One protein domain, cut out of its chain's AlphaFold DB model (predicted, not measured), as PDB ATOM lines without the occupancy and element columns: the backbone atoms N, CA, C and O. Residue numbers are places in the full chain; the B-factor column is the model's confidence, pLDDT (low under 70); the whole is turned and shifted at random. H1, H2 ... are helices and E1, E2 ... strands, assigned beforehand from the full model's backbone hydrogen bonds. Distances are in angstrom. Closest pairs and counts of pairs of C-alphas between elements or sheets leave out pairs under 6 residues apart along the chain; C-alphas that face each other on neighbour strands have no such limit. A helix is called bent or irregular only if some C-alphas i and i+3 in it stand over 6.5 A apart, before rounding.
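What this domain is: This is residues 19 to 96 of the 116 residues of the protein "PPUP3016" of Poeciliopsis prolifica (blackstripe livebearer) (UniProt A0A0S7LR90). Picture a curled, strongly twisted antiparallel sheet made of two hairpins, E1 with E2 and E3 with E4, and beside it a small corner of two short helices, H1 and H2, set off from the sheet. A long link with no named element, residues 64 to 76, runs from the sheet to those helices. The printed part has 78 residues, with elements in the order E1 E2 E3 E4 H1 H2, and the sheet runs E2 E1 E4 E3. The class is mixed, helices and strands; the whole is compact, with a radius of gyration of the C-alphas of 13.2 A, and its spans of 34 by 34 by 18 A make it only just flat.

Where its parts are: Find C-alpha 19 at (116.837, 147.281, 118.856); from there E1, residues 19 to 27, runs 25.9 A. Then E2, residues 30 to 40, covers 26.2 A and bends by 79 degrees at residue 37. E3, residues 47 to 52, is 15.3 A long, and E4 covers residues 55 to 63 over 24.7 A, ending at C-alpha 63, (112.445, 150.095, 122.557). Look next for H1 at residues 77 to 86, 14.4 A, and for H2 at residues 89 to 96, 11.3 A, which ends at C-alpha 96, (104.133, 157.700, 131.858). H2 is irregular: C-alphas 90 and 93 are 7.3 A apart.

How they stand to each other: Begin with the hairpin of E1 and E2, antiparallel at 158 degrees, where N 23 and O 35 are 2.8 A apart, within hydrogen-bond range. On its other side E1 has E4, antiparallel at 144 degrees, with N 22 and O 62 at 2.8 A. E4 and E3 form the other hairpin, antiparallel at 137 degrees, with N 50 and O 57 at 2.9 A. The edge strands are E2 and E3; from edge to edge the strands' lines turn by 68 degrees and the way across the sheet turns by 103 degrees, curled like part of a barrel. H1 and H2 touch, their closest C-alphas being those of Trp 84 and Leu 92 at 6.3 A, and they run opposite ways at a steep tilt of 51 degrees. H1 is not on the sheet, and H2 is only just not on it, with 4 pairs of C-alphas within 10 A. E1 and H2 are only just apart, at 8.4 A. In H1 every O i to N i+4 pair is within hydrogen-bond range; in H2 it is 2 of 4.

The domain as a whole: The C-alphas farthest apart are those of Gly 54 and Phe 85, at 35.1 A. The printed part has no cut. The links E1 to E2, E3 to E4 and H1 to H2 are tight, E2 to E3 is short, and E4 to H1, with 13 residues between them, is long. The mean pLDDT of the printed part is 77.6; look for values under 70 at residues 29 to 30, 72 to 77, 89 to 91 and 93 to 94.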
ATOM      1  N   ARG A  19     117.458 146.024 119.276       87.50
ATOM      2  CA  ARG A  19     116.837 147.281 118.856       87.50
ATOM      3  C   ARG A  19     117.403 148.445 119.638       87.50
ATOM      4  O   ARG A  19     117.914 148.273 120.742       87.50
ATOM      5  N   CYS A  20     117.272 149.633 119.059       87.56
ATOM      6  CA  CYS A  20     117.510 150.870 119.781       87.56
ATOM      7  C   CYS A  20     116.554 150.933 120.979       87.56
ATOM      8  O   CYS A  20     115.338 150.785 120.830       87.56
ATOM      9  N   ALA A  21     117.121 151.154 122.157       86.62
ATOM     10  CA  ALA A  21     116.397 151.206 123.408       86.62
ATOM     11  C   ALA A  21     116.906 152.329 124.309       86.62
ATOM     12  O   ALA A  21     118.074 152.737 124.237       86.62
ATOM     13  N   SER A  22     116.002 152.786 125.166       84.94
ATOM     14  CA  SER A  22     116.247 153.722 126.253       84.94
ATOM     15  C   SER A  22     115.720 153.116 127.545       84.94
ATOM     16  O   SER A  22     114.555 152.722 127.614       84.94
ATOM     17  N   SER A  23     116.559 153.066 128.568       84.06
ATOM     18  CA  SER A  23     116.229 152.511 129.878       84.06
ATOM     19  C   SER A  23     116.250 153.604 130.933       84.06
ATOM     20  O   SER A  23     117.104 154.493 130.895       84.06
ATOM     21  N   TRP A  24     115.310 153.531 131.871       81.62
ATOM     22  CA  TRP A  24     115.068 154.589 132.849       81.62
ATOM     23  C   TRP A  24     114.831 154.000 134.230       81.62
ATOM     24  O   TRP A  24     113.927 153.184 134.402       81.62
ATOM     25  N   GLY A  25     115.617 154.439 135.207       80.56
ATOM     26  CA  GLY A  25     115.512 154.038 136.603       80.56
ATOM     27  C   GLY A  25     115.023 155.200 137.450       80.56
ATOM     28  O   GLY A  25     115.572 156.309 137.376       80.56
ATOM     29  N   TRP A  26     113.992 154.935 138.249       73.88
ATOM     30  CA  TRP A  26     113.332 155.933 139.085       73.88
ATOM     31  C   TRP A  26     113.398 155.539 140.550       73.88
ATOM     32  O   TRP A  26     113.230 154.378 140.908       73.88
ATOM     33  N   GLU A  27     113.614 156.537 141.394       71.62
ATOM     34  CA  GLU A  27     113.444 156.441 142.837       71.62
ATOM     35  C   GLU A  27     112.294 157.391 143.202       71.62
ATOM     36  O   GLU A  27     112.450 158.616 143.227       71.62
ATOM     37  N   GLY A  28     111.086 156.838 143.353       70.50
ATOM     38  CA  GLY A  28     109.856 157.635 143.399       70.50
ATOM     39  C   GLY A  28     109.644 158.430 142.102       70.50
ATOM     40  O   GLY A  28     109.678 157.872 141.010       70.50
ATOM     41  N   PHE A  29     109.453 159.750 142.206       66.25
ATOM     42  CA  PHE A  29     109.316 160.652 141.047       66.25
ATOM     43  C   PHE A  29     110.652 161.205 140.529       66.25
ATOM     44  O   PHE A  29     110.668 162.055 139.635       66.25
ATOM     45  N   ARG A  30     111.785 160.763 141.085       69.44
ATOM     46  CA  ARG A  30     113.108 161.237 140.682       69.44
ATOM     47  C   ARG A  30     113.733 160.271 139.685       69.44
ATOM     48  O   ARG A  30     113.926 159.100 139.987       69.44
ATOM     49  N   HIS A  31     114.104 160.786 138.519       73.94
ATOM     50  CA  HIS A  31     114.932 160.061 137.564       73.94
ATOM     51  C   HIS A  31     116.375 159.987 138.087       73.94
ATOM     52  O   HIS A  31     116.984 161.026 138.357       73.94
ATOM     53  N   VAL A  32     116.902 158.773 138.256       76.88
ATOM     54  CA  VAL A  32     118.233 158.528 138.849       76.88
ATOM     55  C   VAL A  32     119.184 157.866 137.857       76.88
ATOM     56  O   VAL A  32     120.378 158.160 137.882       76.88
ATOM     57  N   LEU A  33     118.670 157.006 136.972       80.81
ATOM     58  CA  LEU A  33     119.469 156.261 135.998       80.81
ATOM     59  C   LEU A  33     118.873 156.367 134.599       80.81
ATOM     60  O   LEU A  33     117.685 156.126 134.415       80.81
ATOM     61  N   SER A  34     119.726 156.635 133.614       80.75
ATOM     62  CA  SER A  34     119.384 156.594 132.194       80.75
ATOM     63  C   SER A  34     120.428 155.785 131.448       80.75
ATOM     64  O   SER A  34     121.621 155.916 131.726       80.75
ATOM     65  N   SER A  35     119.995 154.980 130.487       83.94
ATOM     66  CA  SER A  35     120.892 154.372 129.510       83.94
ATOM     67  C   SER A  35     120.242 154.348 128.134       83.94
ATOM     68  O   SER A  35     119.036 154.153 128.009       83.94
ATOM     69  N   GLN A  36     121.037 154.545 127.088       86.25
ATOM     70  CA  GLN A  36     120.611 154.425 125.699       86.25
ATOM     71  C   GLN A  36     121.579 153.496 124.974       86.25
ATOM     72  O   GLN A  36     122.791 153.582 125.165       86.25
ATOM     73  N   GLY A  37     121.058 152.612 124.130       87.75
ATOM     74  CA  GLY A  37     121.890 151.709 123.345       87.75
ATOM     75  C   GLY A  37     121.081 150.651 122.617       87.75
ATOM     76  O   GLY A  37     119.895 150.838 122.347       87.75
ATOM     77  N   CYS A  38     121.736 149.541 122.304       88.50
ATOM     78  CA  CYS A  38     121.108 148.373 121.707       88.50
ATOM     79  C   CYS A  38     120.700 147.393 122.807       88.50
ATOM     80  O   CYS A  38     121.533 147.002 123.621       88.50
ATOM     81  N   LEU A  39     119.439 146.977 122.812       88.75
ATOM     82  CA  LEU A  39     118.893 146.017 123.767       88.75
ATOM     83  C   LEU A  39     118.305 144.821 123.022       88.75
ATOM     84  O   LEU A  39     117.746 144.989 121.935       88.75
ATOM     85  N   ASP A  40     118.432 143.625 123.597       88.75
ATOM     86  CA  ASP A  40     117.791 142.425 123.060       88.75
ATOM     87  C   ASP A  40     116.275 142.648 122.967       88.75
ATOM     88  O   ASP A  40     115.645 143.164 123.894       88.75
ATOM     89  N   ILE A  41     115.682 142.247 121.842       84.25
ATOM     90  CA  ILE A  41     114.248 142.422 121.576       84.25
ATOM     91  C   ILE A  41     113.377 141.821 122.695       84.25
ATOM     92  O   ILE A  41     112.279 142.317 122.946       84.25
ATOM     93  N   LYS A  42     113.857 140.787 123.394       85.75
ATOM     94  CA  LYS A  42     113.138 140.130 124.497       85.75
ATOM     95  C   LYS A  42     113.027 140.983 125.761       85.75
ATOM     96  O   LYS A  42     112.112 140.758 126.544       85.75
ATOM     97  N   LEU A  43     113.934 141.939 125.953       83.06
ATOM     98  CA  LEU A  43     113.946 142.862 127.097       83.06
ATOM     99  C   LEU A  43     113.221 144.182 126.778       83.06
ATOM    100  O   LEU A  43     113.154 145.097 127.595       83.06
ATOM    101  N   CYS A  44     112.662 144.316 125.577       81.25
ATOM    102  CA  CYS A  44     111.877 145.488 125.228       81.25
ATOM    103  C   CYS A  44     110.579 145.546 126.039       81.25
ATOM    104  O   CYS A  44     109.804 144.592 126.050       81.25
ATOM    105  N   ASN A  45     110.300 146.704 126.646       74.44
ATOM    106  CA  ASN A  45     109.119 146.947 127.483       74.44
ATOM    107  C   ASN A  45     109.051 146.079 128.749       74.44
ATOM    108  O   ASN A  45     107.975 145.943 129.335       74.44
ATOM    109  N   SER A  46     110.179 145.510 129.182       80.62
ATOM    110  CA  SER A  46     110.285 144.841 130.474       80.62
ATOM    111  C   SER A  46     110.784 145.794 131.559       80.62
ATOM    112  O   SER A  46     111.368 146.849 131.289       80.62
ATOM    113  N   LEU A  47     110.547 145.383 132.801       81.06
ATOM    114  CA  LEU A  47     111.221 145.920 133.973       81.06
ATOM    115  C   LEU A  47     112.386 144.990 134.311       81.06
ATOM    116  O   LEU A  47     112.204 143.773 134.361       81.06
ATOM    117  N   GLU A  48     113.564 145.555 134.529       83.50
ATOM    118  CA  GLU A  48     114.752 144.831 134.968       83.50
ATOM    119  C   GLU A  48     115.255 145.433 136.277       83.50
ATOM    120  O   GLU A  48     115.422 146.645 136.398       83.50
ATOM    121  N   MET A  49     115.525 144.582 137.262       83.31
ATOM    122  CA  MET A  49     116.180 145.017 138.488       83.31
ATOM    123  C   MET A  49     117.691 145.013 138.267       83.31
ATOM    124  O   MET A  49     118.296 143.955 138.087       83.31
ATOM    125  N   VAL A  50     118.321 146.181 138.354       83.25
ATOM    126  CA  VAL A  50     119.780 146.309 138.269       83.25
ATOM    127  C   VAL A  50     120.374 146.816 139.566       83.25
ATOM    128  O   VAL A  50     119.741 147.545 140.329       83.25
ATOM    129  N   ARG A  51     121.635 146.458 139.808       83.56
ATOM    130  CA  ARG A  51     122.394 146.954 140.953       83.56
ATOM    131  C   ARG A  51     123.417 147.981 140.493       83.56
ATOM    132  O   ARG A  51     124.348 147.645 139.767       83.56
ATOM    133  N   TYR A  52     123.275 149.215 140.959       80.06
ATOM    134  CA  TYR A  52     124.207 150.299 140.671       80.06
ATOM    135  C   TYR A  52     124.664 150.954 141.974       80.06
ATOM    136  O   TYR A  52     123.849 151.292 142.825       80.06
ATOM    137  N   LEU A  53     125.984 151.088 142.158       83.69
ATOM    138  CA  LEU A  53     126.602 151.622 143.386       83.69
ATOM    139  C   LEU A  53     126.097 150.957 144.687       83.69
ATOM    140  O   LEU A  53     125.982 151.600 145.724       83.69
ATOM    141  N   GLY A  54     125.792 149.656 144.631       82.50
ATOM    142  CA  GLY A  54     125.301 148.875 145.773       82.50
ATOM    143  C   GLY A  54     123.786 148.941 146.006       82.50
ATOM    144  O   GLY A  54     123.267 148.098 146.738       82.50
ATOM    145  N   GLN A  55     123.070 149.847 145.334       80.62
ATOM    146  CA  GLN A  55     121.619 150.004 145.444       80.62
ATOM    147  C   GLN A  55     120.893 149.338 144.266       80.62
ATOM    148  O   GLN A  55     121.417 149.288 143.152       80.62
ATOM    149  N   GLN A  56     119.724 148.755 144.535       83.06
ATOM    150  CA  GLN A  56     118.874 148.142 143.513       83.06
ATOM    151  C   GLN A  56     117.916 149.182 142.941       83.06
ATOM    152  O   GLN A  56     117.335 149.962 143.694       83.06
ATOM    153  N   TYR A  57     117.763 149.172 141.621       79.56
ATOM    154  CA  TYR A  57     116.857 150.047 140.890       79.56
ATOM    155  C   TYR A  57     116.062 149.239 139.875       79.56
ATOM    156  O   TYR A  57     116.630 148.406 139.166       79.56
ATOM    157  N   ASP A  58     114.776 149.554 139.766       80.56
ATOM    158  CA  ASP A  58     113.927 149.044 138.699       80.56
ATOM    159  C   ASP A  58     114.117 149.920 137.458       80.56
ATOM    160  O   ASP A  58     113.720 151.090 137.418       80.56
ATOM    161  N   LEU A  59     114.774 149.358 136.447       80.94
ATOM    162  CA  LEU A  59     114.902 149.948 135.124       80.94
ATOM    163  C   LEU A  59     113.699 149.558 134.273       80.94
ATOM    164  O   LEU A  59     113.412 148.383 134.073       80.94
ATOM    165  N   SER A  60     113.033 150.555 133.705       81.12
ATOM    166  CA  SER A  60     112.057 150.361 132.638       81.12
ATOM    167  C   SER A  60     112.743 150.520 131.291       81.12
ATOM    168  O   SER A  60     113.269 151.598 130.999       81.12
ATOM    169  N   HIS A  61     112.683 149.493 130.449       82.81
ATOM    170  CA  HIS A  61     113.206 149.550 129.086       82.81
ATOM    171  C   HIS A  61     112.118 149.961 128.099       82.81
ATOM    172  O   HIS A  61     111.018 149.414 128.093       82.81
ATOM    173  N   SER A  62     112.433 150.898 127.214       81.19
ATOM    174  CA  SER A  62     111.593 151.270 126.081       81.19
ATOM    175  C   SER A  62     112.384 151.076 124.799       81.19
ATOM    176  O   SER A  62     113.478 151.618 124.661       81.19
ATOM    177  N   CYS A  63     111.840 150.299 123.868       83.50
ATOM    178  CA  CYS A  63     112.445 150.095 122.557       83.50
ATOM    179  C   CYS A  63     111.676 150.849 121.483       83.50
ATOM    180  O   CYS A  63     110.474 151.071 121.600       83.50
ATOM    181  N   CYS A  64     112.373 151.166 120.403       81.00
ATOM    182  CA  CYS A  64     111.794 151.783 119.225       81.00
ATOM    183  C   CYS A  64     112.340 151.122 117.956       81.00
ATOM    184  O   CYS A  64     113.350 150.410 117.968       81.00
ATOM    185  N   CYS A  65     111.635 151.342 116.852       77.19
ATOM    186  CA  CYS A  65     112.012 150.836 115.543       77.19
ATOM    187  C   CYS A  65     112.494 152.008 114.683       77.19
ATOM    188  O   CYS A  65     111.745 152.951 114.447       77.19
ATOM    189  N   GLY A  66     113.765 151.969 114.282       77.62
ATOM    190  CA  GLY A  66     114.415 153.019 113.501       77.62
ATOM    191  C   GLY A  66     115.841 153.303 113.973       77.62
ATOM    192  O   GLY A  66     116.215 153.019 115.109       77.62
ATOM    193  N   ASN A  67     116.647 153.886 113.092       80.38
ATOM    194  CA  ASN A  67     117.995 154.312 113.452       80.38
ATOM    195  C   ASN A  67     117.914 155.546 114.357       80.38
ATOM    196  O   ASN A  67     117.232 156.510 114.017       80.38
ATOM    197  N   LYS A  68     118.633 155.531 115.490       79.19
ATOM    198  CA  LYS A  68     118.713 156.659 116.444       79.19
ATOM    199  C   LYS A  68     117.356 157.116 117.005       79.19
ATOM    200  O   LYS A  68     117.207 158.268 117.400       79.19
ATOM    201  N   CYS A  69     116.361 156.229 117.048       81.62
ATOM    202  CA  CYS A  69     115.030 156.552 117.568       81.62
ATOM    203  C   CYS A  69     114.979 156.617 119.106       81.62
ATOM    204  O   CYS A  69     114.028 157.155 119.668       81.62
ATOM    205  N   ASN A  70     115.993 156.084 119.795       76.81
ATOM    206  CA  ASN A  70     116.082 155.970 121.254       76.81
ATOM    207  C   ASN A  70     116.521 157.281 121.921       76.81
ATOM    208  O   ASN A  70     117.333 157.308 122.848       76.81
ATOM    209  N   LEU A  71     115.988 158.398 121.436       70.44
ATOM    210  CA  LEU A  71     116.228 159.699 122.034       70.44
ATOM    211  C   LEU A  71     115.610 159.750 123.432       70.44
ATOM    212  O   LEU A  71     114.580 159.135 123.705       70.44
ATOM    213  N   THR A  72     116.241 160.518 124.318       65.62
ATOM    214  CA  THR A  72     115.678 160.845 125.628       65.62
ATOM    215  C   THR A  72     114.278 161.430 125.442       65.62
ATOM    216  O   THR A  72     114.157 162.497 124.825       65.62
ATOM    217  N   PRO A  73     113.218 160.773 125.950       59.53
ATOM    218  CA  PRO A  73     111.881 161.299 125.823       59.53
ATOM    219  C   PRO A  73     111.805 162.628 126.565       59.53
ATOM    220  O   PRO A  73     112.153 162.733 127.743       59.53
ATOM    221  N   ARG A  74     111.345 163.666 125.870       56.25
ATOM    222  CA  ARG A  74     111.016 164.934 126.516       56.25
ATOM    223  C   ARG A  74     109.708 164.738 127.267       56.25
ATOM    224  O   ARG A  74     108.632 164.825 126.685       56.25
ATOM    225  N   VAL A  75     109.803 164.457 128.560       59.62
ATOM    226  CA  VAL A  75     108.638 164.484 129.444       59.62
ATOM    227  C   VAL A  75     108.122 165.916 129.528       59.62
ATOM    228  O   VAL A  75     108.760 166.794 130.105       59.62
ATOM    229  N   ASN A  76     106.979 166.170 128.892       62.50
ATOM    230  CA  ASN A  76     106.303 167.453 129.008       62.50
ATOM    231  C   ASN A  76     105.606 167.522 130.372       62.50
ATOM    232  O   ASN A  76     104.879 166.599 130.747       62.50
ATOM    233  N   THR A  77     105.784 168.620 131.101       67.56
ATOM    234  CA  THR A  77     105.109 168.858 132.382       67.56
ATOM    235  C   THR A  77     103.588 168.731 132.246       67.56
ATOM    236  O   THR A  77     102.937 168.195 133.138       67.56
ATOM    237  N   SER A  78     103.016 169.132 131.103       72.31
ATOM    238  CA  SER A  78     101.579 168.982 130.836       72.31
ATOM    239  C   SER A  78     101.131 167.520 130.733       72.31
ATOM    240  O   SER A  78     100.046 167.187 131.207       72.31
ATOM    241  N   LEU A  79     101.970 166.631 130.185       71.56
ATOM    242  CA  LEU A  79     101.709 165.189 130.125       71.56
ATOM    243  C   LEU A  79     101.695 164.583 131.528       71.56
ATOM    244  O   LEU A  79     100.744 163.883 131.866       71.56
ATOM    245  N   ILE A  80     102.688 164.913 132.362       71.56
ATOM    246  CA  ILE A  80     102.759 164.441 133.754       71.56
ATOM    247  C   ILE A  80     101.520 164.893 134.533       71.56
ATOM    248  O   ILE A  80     100.863 164.064 135.156       71.56
ATOM    249  N   ILE A  81     101.156 166.178 134.441       75.94
ATOM    250  CA  ILE A  81      99.964 166.728 135.102       75.94
ATOM    251  C   ILE A  81      98.698 166.014 134.610       75.94
ATOM    252  O   ILE A  81      97.859 165.614 135.414       75.94
ATOM    253  N   SER A  82      98.565 165.809 133.297       77.50
ATOM    254  CA  SER A  82      97.386 165.149 132.726       77.50
ATOM    255  C   SER A  82      97.237 163.697 133.186       77.50
ATOM    256  O   SER A  82      96.117 163.247 133.424       77.50
ATOM    257  N   LEU A  83      98.351 162.975 133.328       77.56
ATOM    258  CA  LEU A  83      98.360 161.604 133.821       77.56
ATOM    259  C   LEU A  83      98.071 161.570 135.320       77.56
ATOM    260  O   LEU A  83      97.296 160.732 135.753       77.56
ATOM    261  N   TRP A  84      98.575 162.537 136.087       75.06
ATOM    262  CA  TRP A  84      98.334 162.636 137.528       75.06
ATOM    263  C   TRP A  84      96.847 162.745 137.887       75.06
ATOM    264  O   TRP A  84      96.405 162.141 138.856       75.06
ATOM    265  N   PHE A  85      96.053 163.441 137.068       80.12
ATOM    266  CA  PHE A  85      94.597 163.493 137.242       80.12
ATOM    267  C   PHE A  85      93.859 162.243 136.742       80.12
ATOM    268  O   PHE A  85      92.699 162.039 137.095       80.12
ATOM    269  N   LYS A  86      94.491 161.426 135.891       81.31
ATOM    270  CA  LYS A  86      93.867 160.267 135.229       81.31
ATOM    271  C   LYS A  86      94.275 158.920 135.823       81.31
ATOM    272  O   LYS A  86      93.575 157.937 135.594       81.31
ATOM    273  N   THR A  87      95.386 158.849 136.548       78.69
ATOM    274  CA  THR A  87      95.941 157.608 137.100       78.69
ATOM    275  C   THR A  87      96.022 157.678 138.614       78.69
ATOM    276  O   THR A  87      96.141 158.753 139.198       78.69
ATOM    277  N   ARG A  88      96.022 156.516 139.273       75.44
ATOM    278  CA  ARG A  88      96.391 156.457 140.690       75.44
ATOM    279  C   ARG A  88      97.849 156.915 140.853       75.44
ATOM    280  O   ARG A  88      98.637 156.712 139.925       75.44
ATOM    281  N   PRO A  89      98.228 157.505 142.001       68.19
ATOM    282  CA  PRO A  89      99.605 157.935 142.250       68.19
ATOM    283  C   PRO A  89     100.634 156.821 142.014       68.19
ATOM    284  O   PRO A  89     101.675 157.073 141.412       68.19
ATOM    285  N   ASP A  90     100.289 155.589 142.400       67.62
ATOM    286  CA  ASP A  90     101.152 154.406 142.275       67.62
ATOM    287  C   ASP A  90     101.369 153.974 140.812       67.62
ATOM    288  O   ASP A  90     102.412 153.430 140.457       67.62
ATOM    289  N   ASP A  91     100.412 154.281 139.930       69.81
ATOM    290  CA  ASP A  91     100.429 153.879 138.520       69.81
ATOM    291  C   ASP A  91     101.001 154.961 137.591       69.81
ATOM    292  O   ASP A  91     101.174 154.724 136.388       69.81
ATOM    293  N   LEU A  92     101.297 156.155 138.119       72.62
ATOM    294  CA  LEU A  92     101.690 157.313 137.315       72.62
ATOM    295  C   LEU A  92     102.961 157.044 136.508       72.62
ATOM    296  O   LEU A  92     102.995 157.296 135.306       72.62
ATOM    297  N   ILE A  93     104.001 156.518 137.161       68.12
ATOM    298  CA  ILE A  93     105.303 156.261 136.530       68.12
ATOM    299  C   ILE A  93     105.183 155.165 135.472       68.12
ATOM    300  O   ILE A  93     105.665 155.332 134.353       68.12
ATOM    301  N   SER A  94     104.474 154.080 135.791       67.62
ATOM    302  CA  SER A  94     104.206 152.988 134.848       67.62
ATOM    303  C   SER A  94     103.440 153.485 133.617       67.62
ATOM    304  O   SER A  94     103.781 153.152 132.482       67.62
ATOM    305  N   THR A  95     102.445 154.352 133.815       71.62
ATOM    306  CA  THR A  95     101.641 154.913 132.720       71.62
ATOM    307  C   THR A  95     102.418 155.938 131.898       71.62
ATOM    308  O   THR A  95     102.322 155.936 130.669       71.62
ATOM    309  N   LEU A  96     103.230 156.779 132.543       71.94
ATOM    310  CA  LEU A  96     104.133 157.700 131.858       71.94
ATOM    311  C   LEU A  96     105.101 156.918 130.969       71.94
ATOM    312  O   LEU A  96     105.219 157.227 129.789       71.94
TER     313      LEU A  96